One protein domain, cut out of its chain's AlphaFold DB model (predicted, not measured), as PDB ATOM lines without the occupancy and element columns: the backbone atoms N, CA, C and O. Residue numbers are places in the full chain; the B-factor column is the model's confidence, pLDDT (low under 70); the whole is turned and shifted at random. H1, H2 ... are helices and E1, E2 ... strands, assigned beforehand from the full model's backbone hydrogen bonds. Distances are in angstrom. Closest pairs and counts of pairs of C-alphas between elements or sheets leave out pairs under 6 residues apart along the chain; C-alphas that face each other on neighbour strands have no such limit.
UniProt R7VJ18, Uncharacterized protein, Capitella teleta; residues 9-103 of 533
ATOM      1  N   ILE A   9      16.795  25.842  88.393       84.56
ATOM      2  CA  ILE A   9      16.560  27.128  89.054       84.56
ATOM      3  C   ILE A   9      16.607  28.232  87.999       84.56
ATOM      4  O   ILE A   9      17.639  28.459  87.368       84.56
ATOM      5  N   LEU A  10      15.489  28.936  87.819       82.75
ATOM      6  CA  LEU A  10      15.387  30.057  86.888       82.75
ATOM      7  C   LEU A  10      15.870  31.345  87.559       82.75
ATOM      8  O   LEU A  10      15.189  31.891  88.422       82.75
ATOM      9  N   SER A  11      17.056  31.826  87.185       85.00
ATOM     10  CA  SER A  11      17.583  33.104  87.672       85.00
ATOM     11  C   SER A  11      18.716  33.618  86.794       85.00
ATOM     12  O   SER A  11      19.741  32.956  86.618       85.00
ATOM     13  N   ASN A  12      18.566  34.852  86.311       83.25
ATOM     14  CA  ASN A  12      19.572  35.535  85.495       83.25
ATOM     15  C   ASN A  12      20.891  35.720  86.257       83.25
ATOM     16  O   ASN A  12      21.971  35.491  85.709       83.25
ATOM     17  N   VAL A  13      20.799  36.099  87.535       85.88
ATOM     18  CA  VAL A  13      21.956  36.350  88.401       85.88
ATOM     19  C   VAL A  13      22.685  35.048  88.720       85.88
ATOM     20  O   VAL A  13      23.904  35.003  88.583       85.88
ATOM     21  N   LEU A  14      21.968  33.977  89.094       88.19
ATOM     22  CA  LEU A  14      22.599  32.691  89.427       88.19
ATOM     23  C   LEU A  14      23.211  32.025  88.193       88.19
ATOM     24  O   LEU A  14      24.335  31.534  88.266       88.19
ATOM     25  N   ALA A  15      22.532  32.084  87.043       84.12
ATOM     26  CA  ALA A  15      23.070  31.580  85.784       84.12
ATOM     27  C   ALA A  15      24.347  32.329  85.370       84.12
ATOM     28  O   ALA A  15      25.342  31.707  84.985       84.12
ATOM     29  N   TYR A  16      24.361  33.661  85.502       82.38
ATOM     30  CA  TYR A  16      25.551  34.457  85.207       82.38
ATOM     31  C   TYR A  16      26.679  34.223  86.219       82.38
ATOM     32  O   TYR A  16      27.835  34.078  85.818       82.38
ATOM     33  N   ALA A  17      26.367  34.151  87.515       84.19
ATOM     34  CA  ALA A  17      27.346  33.912  88.570       84.19
ATOM     35  C   ALA A  17      27.990  32.525  88.437       84.19
ATOM     36  O   ALA A  17      29.216  32.431  88.471       84.19
ATOM     37  N   ALA A  18      27.203  31.473  88.189       84.00
ATOM     38  CA  ALA A  18      27.704  30.116  87.972       84.00
ATOM     39  C   ALA A  18      28.633  30.028  86.752       84.00
ATOM     40  O   ALA A  18      29.738  29.490  86.840       84.00
ATOM     41  N   TYR A  19      28.244  30.649  85.634       80.44
ATOM     42  CA  TYR A  19      29.115  30.765  84.465       80.44
ATOM     43  C   TYR A  19      30.384  31.585  84.756       80.44
ATOM     44  O   TYR A  19      31.483  31.256  84.296       80.44
ATOM     45  N   GLY A  20      30.250  32.670  85.519       74.31
ATOM     46  CA  GLY A  20      31.346  33.557  85.888       74.31
ATOM     47  C   GLY A  20      32.391  32.874  86.765       74.31
ATOM     48  O   GLY A  20      33.580  33.036  86.508       74.31
ATOM     49  N   VAL A  21      31.967  32.067  87.740       76.81
ATOM     50  CA  VAL A  21      32.857  31.272  88.607       76.81
ATOM     51  C   VAL A  21      33.673  30.262  87.800       76.81
ATOM     52  O   VAL A  21      34.866  30.109  88.045       76.81
ATOM     53  N   ALA A  22      33.077  29.634  86.784       72.31
ATOM     54  CA  ALA A  22      33.785  28.689  85.920       72.31
ATOM     55  C   ALA A  22      34.784  29.358  84.950       72.31
ATOM     56  O   ALA A  22      35.647  28.688  84.384       72.31
ATOM     57  N   THR A  23      34.661  30.669  84.695       66.94
ATOM     58  CA  THR A  23      35.377  31.345  83.594       66.94
ATOM     59  C   THR A  23      36.199  32.571  84.001       66.94
ATOM     60  O   THR A  23      36.873  33.165  83.149       66.94
ATOM     61  N   SER A  24      36.151  32.981  85.269       69.31
ATOM     62  CA  SER A  24      36.797  34.187  85.795       69.31
ATOM     63  C   SER A  24      37.044  34.084  87.306       69.31
ATOM     64  O   SER A  24      36.452  33.262  87.994       69.31
ATOM     65  N   THR A  25      37.899  34.954  87.852       77.62
ATOM     66  CA  THR A  25      38.096  35.063  89.308       77.62
ATOM     67  C   THR A  25      36.815  35.538  89.997       77.62
ATOM     68  O   THR A  25      36.125  36.405  89.444       77.62
ATOM     69  N   SER A  26      36.577  35.087  91.230       78.69
ATOM     70  CA  SER A  26      35.418  35.475  92.042       78.69
ATOM     71  C   SER A  26      35.252  36.995  92.161       78.69
ATOM     72  O   SER A  26      34.143  37.480  91.975       78.69
ATOM     73  N   ASP A  27      36.324  37.768  92.360       76.06
ATOM     74  CA  ASP A  27      36.242  39.234  92.509       76.06
ATOM     75  C   ASP A  27      35.729  39.952  91.255       76.06
ATOM     76  O   ASP A  27      34.855  40.813  91.336       76.06
ATOM     77  N   HIS A  28      36.195  39.549  90.073       73.44
ATOM     78  CA  HIS A  28      35.696  40.098  88.809       73.44
ATOM     79  C   HIS A  28      34.229  39.722  88.554       73.44
ATOM     80  O   HIS A  28      33.480  40.519  87.993       73.44
ATOM     81  N   THR A  29      33.812  38.520  88.961       77.25
ATOM     82  CA  THR A  29      32.415  38.076  88.856       77.25
ATOM     83  C   THR A  29      31.518  38.857  89.818       77.25
ATOM     84  O   THR A  29      30.446  39.293  89.406       77.25
ATOM     85  N   LYS A  30      31.980  39.132  91.050       82.31
ATOM     86  CA  LYS A  30      31.272  39.985  92.025       82.31
ATOM     87  C   LYS A  30      31.019  41.380  91.463       82.31
ATOM     88  O   LYS A  30      29.874  41.821  91.419       82.31
ATOM     89  N   GLU A  31      32.074  42.046  90.994       80.81
ATOM     90  CA  GLU A  31      31.981  43.412  90.472       80.81
ATOM     91  C   GLU A  31      31.065  43.466  89.238       80.81
ATOM     92  O   GLU A  31      30.213  44.344  89.121       80.81
ATOM     93  N   ALA A  32      31.164  42.470  88.348       77.75
ATOM     94  CA  ALA A  32      30.336  42.394  87.148       77.75
ATOM     95  C   ALA A  32      28.844  42.182  87.442       77.75
ATOM     96  O   ALA A  32      28.022  42.707  86.690       77.75
ATOM     97  N   CYS A  33      28.504  41.424  88.489       80.56
ATOM     98  CA  CYS A  33      27.124  41.232  88.923       80.56
ATOM     99  C   CYS A  33      26.548  42.513  89.536       80.56
ATOM    100  O   CYS A  33      25.463  42.925  89.142       80.56
ATOM    101  N   VAL A  34      27.282  43.168  90.443       84.44
ATOM    102  CA  VAL A  34      26.814  44.394  91.121       84.44
ATOM    103  C   VAL A  34      26.695  45.582  90.168       84.44
ATOM    104  O   VAL A  34      25.818  46.420  90.339       84.44
ATOM    105  N   ASP A  35      27.548  45.659  89.147       79.88
ATOM    106  CA  ASP A  35      27.479  46.728  88.147       79.88
ATOM    107  C   ASP A  35      26.333  46.545  87.131       79.88
ATOM    108  O   ASP A  35      26.049  47.472  86.369       79.88
ATOM    109  N   PHE A  36      25.726  45.355  87.043       77.38
ATOM    110  CA  PHE A  36      24.763  45.029  85.985       77.38
ATOM    111  C   PHE A  36      23.362  44.676  86.495       77.38
ATOM    112  O   PHE A  36      22.392  45.070  85.854       77.38
ATOM    113  N   PHE A  37      23.248  43.949  87.605       81.31
ATOM    114  CA  PHE A  37      21.966  43.548  88.183       81.31
ATOM    115  C   PHE A  37      21.540  44.504  89.294       81.31
ATOM    116  O   PHE A  37      22.379  45.084  89.989       81.31
ATOM    117  N   SER A  38      20.230  44.675  89.461       86.38
ATOM    118  CA  SER A  38      19.682  45.526  90.513       86.38
ATOM    119  C   SER A  38      19.901  44.915  91.903       86.38
ATOM    120  O   SER A  38      20.178  43.722  92.059       86.38
ATOM    121  N   SER A  39      19.754  45.737  92.946       85.94
ATOM    122  CA  SER A  39      19.812  45.248  94.324       85.94
ATOM    123  C   SER A  39      18.746  44.195  94.613       85.94
ATOM    124  O   SER A  39      19.030  43.236  95.321       85.94
ATOM    125  N   GLU A  40      17.549  44.362  94.052       85.44
ATOM    126  CA  GLU A  40      16.431  43.428  94.208       85.44
ATOM    127  C   GLU A  40      16.755  42.088  93.541       85.44
ATOM    128  O   GLU A  40      16.722  41.059  94.205       85.44
ATOM    129  N   GLU A  41      17.228  42.102  92.290       86.94
ATOM    130  CA  GLU A  41      17.581  40.881  91.550       86.94
ATOM    131  C   GLU A  41      18.670  40.056  92.259       86.94
ATOM    132  O   GLU A  41      18.637  38.824  92.250       86.94
ATOM    133  N   ILE A  42      19.648  40.722  92.882       88.50
ATOM    134  CA  ILE A  42      20.733  40.060  93.621       88.50
ATOM    135  C   ILE A  42      20.219  39.448  94.933       88.50
ATOM    136  O   ILE A  42      20.653  38.356  95.310       88.50
ATOM    137  N   ILE A  43      19.315  40.132  95.637       87.38
ATOM    138  CA  ILE A  43      18.708  39.628  96.876       87.38
ATOM    139  C   ILE A  43      17.791  38.442  96.568       87.38
ATOM    140  O   ILE A  43      17.919  37.403  97.215       87.38
ATOM    141  N   ASP A  44      16.950  38.563  95.543       88.31
ATOM    142  CA  ASP A  44      16.043  37.506  95.101       88.31
ATOM    143  C   ASP A  44      16.823  36.264  94.673       88.31
ATOM    144  O   ASP A  44      16.472  35.144  95.032       88.31
ATOM    145  N   ALA A  45      17.945  36.446  93.970       89.69
ATOM    146  CA  ALA A  45      18.836  35.353  93.606       89.69
ATOM    147  C   ALA A  45      19.447  34.645  94.825       89.69
ATOM    148  O   ALA A  45      19.528  33.416  94.835       89.69
ATOM    149  N   ARG A  46      19.855  35.391  95.864       90.81
ATOM    150  CA  ARG A  46      20.323  34.804  97.130       90.81
ATOM    151  C   ARG A  46      19.212  33.989  97.785       90.81
ATOM    152  O   ARG A  46      19.432  32.830  98.127       90.81
ATOM    153  N   ASP A  47      18.045  34.594  97.972       89.69
ATOM    154  CA  ASP A  47      16.938  33.968  98.695       89.69
ATOM    155  C   ASP A  47      16.403  32.746  97.938       89.69
ATOM    156  O   ASP A  47      16.099  31.725  98.553       89.69
ATOM    157  N   LEU A  48      16.403  32.788  96.603       89.81
ATOM    158  CA  LEU A  48      16.074  31.650  95.749       89.81
ATOM    159  C   LEU A  48      17.095  30.510  95.877       89.81
ATOM    160  O   LEU A  48      16.699  29.349  95.951       89.81
ATOM    161  N   LEU A  49      18.397  30.820  95.929       88.75
ATOM    162  CA  LEU A  49      19.453  29.812  96.062       88.75
ATOM    163  C   LEU A  49      19.367  29.078  97.407       88.75
ATOM    164  O   LEU A  49      19.358  27.846  97.430       88.75
ATOM    165  N   TRP A  50      19.243  29.822  98.512       89.06
ATOM    166  CA  TRP A  50      19.104  29.254  99.860       89.06
ATOM    167  C   TRP A  50      17.725  28.647 100.133       89.06
ATOM    168  O   TRP A  50      17.604  27.792 101.003       89.06
ATOM    169  N   GLY A  51      16.688  29.062  99.404       85.12
ATOM    170  CA  GLY A  51      15.354  28.471  99.501       85.12
ATOM    171  C   GLY A  51      15.202  27.152  98.738       85.12
ATOM    172  O   GLY A  51      14.301  26.376  99.052       85.12
ATOM    173  N   LYS A  52      16.046  26.898  97.728       83.50
ATOM    174  CA  LYS A  52      15.954  25.713  96.856       83.50
ATOM    175  C   LYS A  52      17.020  24.651  97.117       83.50
ATOM    176  O   LYS A  52      16.776  23.496  96.789       83.50
ATOM    177  N   CYS A  53      18.172  25.009  97.681       81.12
ATOM    178  CA  CYS A  53      19.244  24.051  97.960       81.12
ATOM    179  C   CYS A  53      19.246  23.630  99.437       81.12
ATOM    180  O   CYS A  53      18.931  24.426 100.318       81.12
ATOM    181  N   GLU A  54      19.629  22.382  99.716       69.56
ATOM    182  CA  GLU A  54      19.645  21.845 101.079       69.56
ATOM    183  C   GLU A  54      20.681  22.544 101.980       69.56
ATOM    184  O   GLU A  54      21.845  22.738 101.618       69.56
ATOM    185  N   ASN A  55      20.270  22.864 103.213       62.78
ATOM    186  CA  ASN A  55      21.072  23.606 104.195       62.78
ATOM    187  C   ASN A  55      22.378  22.906 104.625       62.78
ATOM    188  O   ASN A  55      23.212  23.541 105.266       62.78
ATOM    189  N   GLY A  56      22.555  21.615 104.322       64.50
ATOM    190  CA  GLY A  56      23.746  20.844 104.700       64.50
ATOM    191  C   GLY A  56      24.994  21.157 103.865       64.50
ATOM    192  O   GLY A  56      26.106  20.985 104.357       64.50
ATOM    193  N   VAL A  57      24.819  21.639 102.629       74.06
ATOM    194  CA  VAL A  57      25.920  21.935 101.689       74.06
ATOM    195  C   VAL A  57      26.243  23.431 101.647       74.06
ATOM    196  O   VAL A  57      27.396  23.835 101.471       74.06
ATOM    197  N   LEU A  58      25.227  24.276 101.823       81.00
ATOM    198  CA  LEU A  58      25.382  25.723 101.745       81.00
ATOM    199  C   LEU A  58      25.976  26.333 103.028       81.00
ATOM    200  O   LEU A  58      25.677  25.883 104.136       81.00
ATOM    201  N   PRO A  59      26.772  27.419 102.923       79.38
ATOM    202  CA  PRO A  59      27.124  28.234 104.083       79.38
ATOM    203  C   PRO A  59      25.869  28.764 104.797       79.38
ATOM    204  O   PRO A  59      24.814  28.929 104.183       79.38
ATOM    205  N   LYS A  60      25.980  29.116 106.086       79.81
ATOM    206  CA  LYS A  60      24.878  29.780 106.804       79.81
ATOM    207  C   LYS A  60      24.490  31.079 106.090       79.81
ATOM    208  O   LYS A  60      25.347  31.924 105.842       79.81
ATOM    209  N   MET A  61      23.200  31.251 105.807       77.69
ATOM    210  CA  MET A  61      22.689  32.453 105.146       77.69
ATOM    211  C   MET A  61      22.892  33.692 106.028       77.69
ATOM    212  O   MET A  61      22.370  33.762 107.142       77.69
ATOM    213  N   ILE A  62      23.596  34.700 105.510       78.44
ATOM    214  CA  ILE A  62      23.780  35.990 106.186       78.44
ATOM    215  C   ILE A  62      22.838  37.022 105.557       78.44
ATOM    216  O   ILE A  62      23.039  37.471 104.427       78.44
ATOM    217  N   LYS A  63      21.814  37.457 106.303       76.38
ATOM    218  CA  LYS A  63      20.956  38.582 105.897       76.38
ATOM    219  C   LYS A  63      21.651  39.903 106.225       76.38
ATOM    220  O   LYS A  63      21.625  40.371 107.361       76.38
ATOM    221  N   ARG A  64      22.312  40.498 105.233       75.81
ATOM    222  CA  ARG A  64      23.025  41.776 105.394       75.81
ATOM    223  C   ARG A  64      22.026  42.941 105.476       75.81
ATOM    224  O   ARG A  64      21.092  42.996 104.689       75.81
ATOM    225  N   GLN A  65      22.239  43.877 106.405       62.16
ATOM    226  CA  GLN A  65      21.335  45.021 106.636       62.16
ATOM    227  C   GLN A  65      21.457  46.134 105.571       62.16
ATOM    228  O   GLN A  65      20.504  46.862 105.334       62.16
ATOM    229  N   ASN A  66      22.614  46.255 104.902       67.56
ATOM    230  CA  ASN A  66      22.937  47.356 103.975       67.56
ATOM    231  C   ASN A  66      22.896  46.948 102.489       67.56
ATOM    232  O   ASN A  66      23.823  47.244 101.731       67.56
ATOM    233  N   THR A  67      21.841  46.261 102.050       67.50
ATOM    234  CA  THR A  67      21.703  45.740 100.673       67.50
ATOM    235  C   THR A  67      21.422  46.803  99.604       67.50
ATOM    236  O   THR A  67      21.483  46.500  98.421       67.50
ATOM    237  N   THR A  68      21.187  48.061  99.985       69.94
ATOM    238  CA  THR A  68      21.039  49.198  99.056       69.94
ATOM    239  C   THR A  68      22.375  49.845  98.677       69.94
ATOM    240  O   THR A  68      22.457  50.607  97.717       69.94
ATOM    241  N   THR A  69      23.449  49.550  99.417       79.69
ATOM    242  CA  THR A  69      24.778  50.128  99.176       79.69
ATOM    243  C   THR A  69      25.629  49.210  98.302       79.69
ATOM    244  O   THR A  69      25.622  47.992  98.489       79.69
ATOM    245  N   LYS A  70      26.459  49.777  97.409       80.88
ATOM    246  CA  LYS A  70      27.384  48.996  96.560       80.88
ATOM    247  C   LYS A  70      28.244  48.023  97.381       80.88
ATOM    248  O   LYS A  70      28.419  46.871  96.995       80.88
ATOM    249  N   LYS A  71      28.724  48.455  98.554       83.19
ATOM    250  CA  LYS A  71      29.505  47.613  99.475       83.19
ATOM    251  C   LYS A  71      28.698  46.419 100.002       83.19
ATOM    252  O   LYS A  71      29.231  45.316 100.057       83.19
ATOM    253  N   GLY A  72      27.432  46.611 100.377       84.19
ATOM    254  CA  GLY A  72      26.572  45.518 100.843       84.19
ATOM    255  C   GLY A  72      26.139  44.561  99.730       84.19
ATOM    256  O   GLY A  72      26.039  43.358  99.978       84.19
ATOM    257  N   LEU A  73      25.970  45.060  98.503       84.69
ATOM    258  CA  LEU A  73      25.705  44.230  97.325       84.69
ATOM    259  C   LEU A  73      26.900  43.350  96.972       84.69
ATOM    260  O   LEU A  73      26.726  42.144  96.852       84.69
ATOM    261  N   LEU A  74      28.116  43.904  96.921       85.69
ATOM    262  CA  LEU A  74      29.342  43.126  96.665       85.69
ATOM    263  C   LEU A  74      29.519  41.983  97.660       85.69
ATOM    264  O   LEU A  74      29.901  40.873  97.299       85.69
ATOM    265  N   LEU A  75      29.207  42.267  98.916       87.00
ATOM    266  CA  LEU A  75      29.237  41.308  99.999       87.00
ATOM    267  C   LEU A  75      28.165  40.213  99.835       87.00
ATOM    268  O   LEU A  75      28.484  39.038  99.963       87.00
ATOM    269  N   THR A  76      26.936  40.579  99.461       88.06
ATOM    270  CA  THR A  76      25.849  39.621  99.174       88.06
ATOM    271  C   THR A  76      26.170  38.741  97.964       88.06
ATOM    272  O   THR A  76      25.989  37.529  97.999       88.06
ATOM    273  N   THR A  77      26.711  39.327  96.897       88.94
ATOM    274  CA  THR A  77      27.161  38.592  95.711       88.94
ATOM    275  C   THR A  77      28.345  37.675  96.021       88.94
ATOM    276  O   THR A  77      28.447  36.594  95.446       88.94
ATOM    277  N   SER A  78      29.231  38.071  96.941       91.19
ATOM    278  CA  SER A  78      30.313  37.205  97.417       91.19
ATOM    279  C   SER A  78      29.767  35.950  98.096       91.19
ATOM    280  O   SER A  78      30.270  34.867  97.818       91.19
ATOM    281  N   ASP A  79      28.727  36.093  98.923       89.75
ATOM    282  CA  ASP A  79      28.082  34.964  99.602       89.75
ATOM    283  C   ASP A  79      27.452  33.999  98.575       89.75
ATOM    284  O   ASP A  79      27.644  32.788  98.662       89.75
ATOM    285  N   ILE A  80      26.777  34.530  97.542       91.69
ATOM    286  CA  ILE A  80      26.219  33.735  96.427       91.69
ATOM    287  C   ILE A  80      27.317  32.951  95.693       91.69
ATOM    288  O   ILE A  80      27.145  31.771  95.392       91.69
ATOM    289  N   ILE A  81      28.449  33.591  95.391       90.44
ATOM    290  CA  ILE A  81      29.560  32.944  94.683       90.44
ATOM    291  C   ILE A  81      30.190  31.834  95.531       90.44
ATOM    292  O   ILE A  81      30.467  30.762  94.995       90.44
ATOM    293  N   GLU A  82      30.373  32.054  96.835       90.00
ATOM    294  CA  GLU A  82      30.884  31.022  97.749       90.00
ATOM    295  C   GLU A  82      29.928  29.822  97.829       90.00
ATOM    296  O   GLU A  82      30.362  28.671  97.783       90.00
ATOM    297  N   ALA A  83      28.619  30.077  97.892       89.12
ATOM    298  CA  ALA A  83      27.598  29.034  97.863       89.12
ATOM    299  C   ALA A  83      27.646  28.198  96.577       89.12
ATOM    300  O   ALA A  83      27.630  26.971  96.641       89.12
ATOM    301  N   ILE A  84      27.762  28.849  95.417       87.94
ATOM    302  CA  ILE A  84      27.888  28.169  94.122       87.94
ATOM    303  C   ILE A  84      29.149  27.297  94.067       87.94
ATOM    304  O   ILE A  84      29.096  26.184  93.548       87.94
ATOM    305  N   GLN A  85      30.273  27.773  94.609       88.12
ATOM    306  CA  GLN A  85      31.510  26.991  94.667       88.12
ATOM    307  C   GLN A  85      31.334  25.725  95.517       88.12
ATOM    308  O   GLN A  85      31.646  24.639  95.039       88.12
ATOM    309  N   LYS A  86      30.726  25.833  96.708       86.00
ATOM    310  CA  LYS A  86      30.471  24.667  97.575       86.00
ATOM    311  C   LYS A  86      29.492  23.659  96.969       86.00
ATOM    312  O   LYS A  86      29.694  22.461  97.135       86.00
ATOM    313  N   LEU A  87      28.471  24.122  96.240       85.00
ATOM    314  CA  LEU A  87      27.561  23.242  95.490       85.00
ATOM    315  C   LEU A  87      28.271  22.511  94.342       85.00
ATOM    316  O   LEU A  87      27.948  21.362  94.046       85.00
ATOM    317  N   GLY A  88      29.233  23.176  93.695       82.31
ATOM    318  CA  GLY A  88      30.101  22.557  92.697       82.31
ATOM    319  C   GLY A  88      30.983  21.467  93.307       82.31
ATOM    320  O   GLY A  88      31.027  20.356  92.781       82.31
ATOM    321  N   ASP A  89      31.618  21.760  94.442       83.31
ATOM    322  CA  ASP A  89      32.519  20.834  95.137       83.31
ATOM    323  C   ASP A  89      31.786  19.604  95.708       83.31
ATOM    324  O   ASP A  89      32.352  18.513  95.752       83.31
ATOM    325  N   SER A  90      30.515  19.744  96.109       80.81
ATOM    326  CA  SER A  90      29.696  18.637  96.625       80.81
ATOM    327  C   SER A  90      29.065  17.759  95.537       80.81
ATOM    328  O   SER A  90      28.394  16.778  95.857       80.81
ATOM    329  N   GLY A  91      29.211  18.125  94.257       76.88
ATOM    330  CA  GLY A  91      28.550  17.447  93.137       76.88
ATOM    331  C   GLY A  91      27.024  17.628  93.098       76.88
ATOM    332  O   GLY A  91      26.353  16.939  92.335       76.88
ATOM    333  N   SER A  92      26.468  18.551  93.891       80.06
ATOM    334  CA  SER A  92      25.019  18.798  94.025       80.06
ATOM    335  C   SER A  92      24.560  20.040  93.248       80.06
ATOM    336  O   SER A  92      23.606  20.712  93.634       80.06
ATOM    337  N   MET A  93      25.270  20.386  92.172       80.56
ATOM    338  CA  MET A  93      25.069  21.622  91.416       80.56
ATOM    339  C   MET A  93      23.736  21.607  90.640       80.56
ATOM    340  O   MET A  93      23.576  20.784  89.734       80.56
ATOM    341  N   PRO A  94      22.790  22.522  90.923       82.44
ATOM    342  CA  PRO A  94      21.565  22.632  90.140       82.44
ATOM    343  C   PRO A  94      21.815  23.262  88.769       82.44
ATOM    344  O   PRO A  94      22.788  23.988  88.545       82.44
ATOM    345  N   ILE A  95      20.888  23.029  87.843       81.25
ATOM    346  CA  ILE A  95      20.908  23.668  86.531       81.25
ATOM    347  C   ILE A  95      20.326  25.072  86.677       81.25
ATOM    348  O   ILE A  95      19.118  25.256  86.811       81.25
ATOM    349  N   PHE A  96      21.190  26.082  86.619       84.94
ATOM    350  CA  PHE A  96      20.751  27.470  86.532       84.94
ATOM    351  C   PHE A  96      20.358  27.800  85.094       84.94
ATOM    352  O   PHE A  96      21.197  27.793  84.191       84.94
ATOM    353  N   ALA A  97      19.080  28.090  84.885       73.00
ATOM    354  CA  ALA A  97      18.520  28.414  83.584       73.00
ATOM    355  C   ALA A  97      18.008  29.857  83.552       73.00
ATOM    356  O   ALA A  97      17.759  30.488  84.579       73.00
ATOM    357  N   VAL A  98      17.862  30.382  82.340       69.94
ATOM    358  CA  VAL A  98      17.323  31.715  82.082       69.94
ATOM    359  C   VAL A  98      16.157  31.571  81.128       69.94
ATOM    360  O   VAL A  98      16.239  30.833  80.147       69.94
ATOM    361  N   GLU A  99      15.067  32.262  81.433       62.41
ATOM    362  CA  GLU A  99      13.899  32.295  80.566       62.41
ATOM    363  C   GLU A  99      14.245  32.983  79.237       62.41
ATOM    364  O   GLU A  99      14.991  33.965  79.205       62.41
ATOM    365  N   PHE A 100      13.687  32.489  78.130       51.00
ATOM    366  CA  PHE A 100      13.952  33.012  76.786       51.00
ATOM    367  C   PHE A 100      13.732  34.533  76.682       51.00
ATOM    368  O   PHE A 100      14.568  35.251  76.134       51.00
ATOM    369  N   SER A 101      12.657  35.031  77.296       51.75
ATOM    370  CA  SER A 101      12.295  36.453  77.387       51.75
ATOM    371  C   SER A 101      13.348  37.312  78.113       51.75
ATOM    372  O   SER A 101      13.486  38.506  77.845       51.75
ATOM    373  N   SER A 102      14.134  36.699  79.000       53.09
ATOM    374  CA  SER A 102      15.128  37.350  79.858       53.09
ATOM    375  C   SER A 102      16.566  37.228  79.344       53.09
ATOM    376  O   SER A 102      17.474  37.843  79.903       53.09
ATOM    377  N   LEU A 103      16.800  36.505  78.242       52.53
ATOM    378  CA  LEU A 103      18.142  36.262  77.699       52.53
ATOM    379  C   LEU A 103      18.853  37.555  77.248       52.53
ATOM    380  O   LEU A 103      20.077  37.665  77.341       52.53
TER     381      LEU A 103
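AT A GLANCE: This is residues 9 to 103 of the 533 residues of an uncharacterized protein of Capitella teleta (UniProt R7VJ18). Two helices, H3 and H4, lie side by side, and the helical hairpin of H1 and H2 packs across one side of them; along their other side the long link of residues 53 to 69 runs back. After H4 the strand E1 passes beside H1, and the short H5 is the element farthest from the mean of the C-alphas, at 18.3 A. The printed part has 95 residues, in the order H1, H2, H3, H4, E1, H5, and is mostly helix. It is compact, with a radius of gyration of the C-alphas of 12.2 A and spans of 33 by 32 by 24 A.

IN THESE COORDINATES: Find C-alpha 12 at (19.572, 35.535, 85.495); from there H1 runs 16.5 A to residue 23. Next come H2, residues 26 to 34, and H3, residues 39 to 52, 20.1 A long. Look for C-alpha 70 at (27.384, 48.996, 96.560), where H4 begins its 28.7 A to residue 89. E1 is residues 95 to 97; H5, residues 100 to 103, ends at (18.142, 36.262, 77.699).

HOW THE PARTS SIT: Begin with H1: it touches H2 at Gly 20 and Thr 29, closest C-alphas 5.5 A apart, opposite ways at a shallow 24 degrees, a hairpin. With residues 13 to 14 alone it touches H3, about perpendicular at 80 degrees, Val 13 to Ala 45, closest C-alphas 6.1 A. H4 touches H3 at a shallow 28 degrees, the same way; the C-alphas of Arg 46 and Ile 80 are closest, 6.0 A. H4 touches H2 at a steep 52 degrees, Lys 30 to Thr 77, closest C-alphas 5.7 A. Residues 9 to 10 pair parallel with residues 96 to 97 of E1. In H1 to H4 every O i to N i+4 pair is within hydrogen-bond range; H5 is too short for one.

THE WHOLE: The farthest C-alphas, Gly 56 and Ser 101, are 33.5 A apart. The printed part has no cut, and the link from H3 to H4 is long. Look for pLDDT under 70 at residues 23 to 24, 54 to 56, 65 to 68 and 98 to 103.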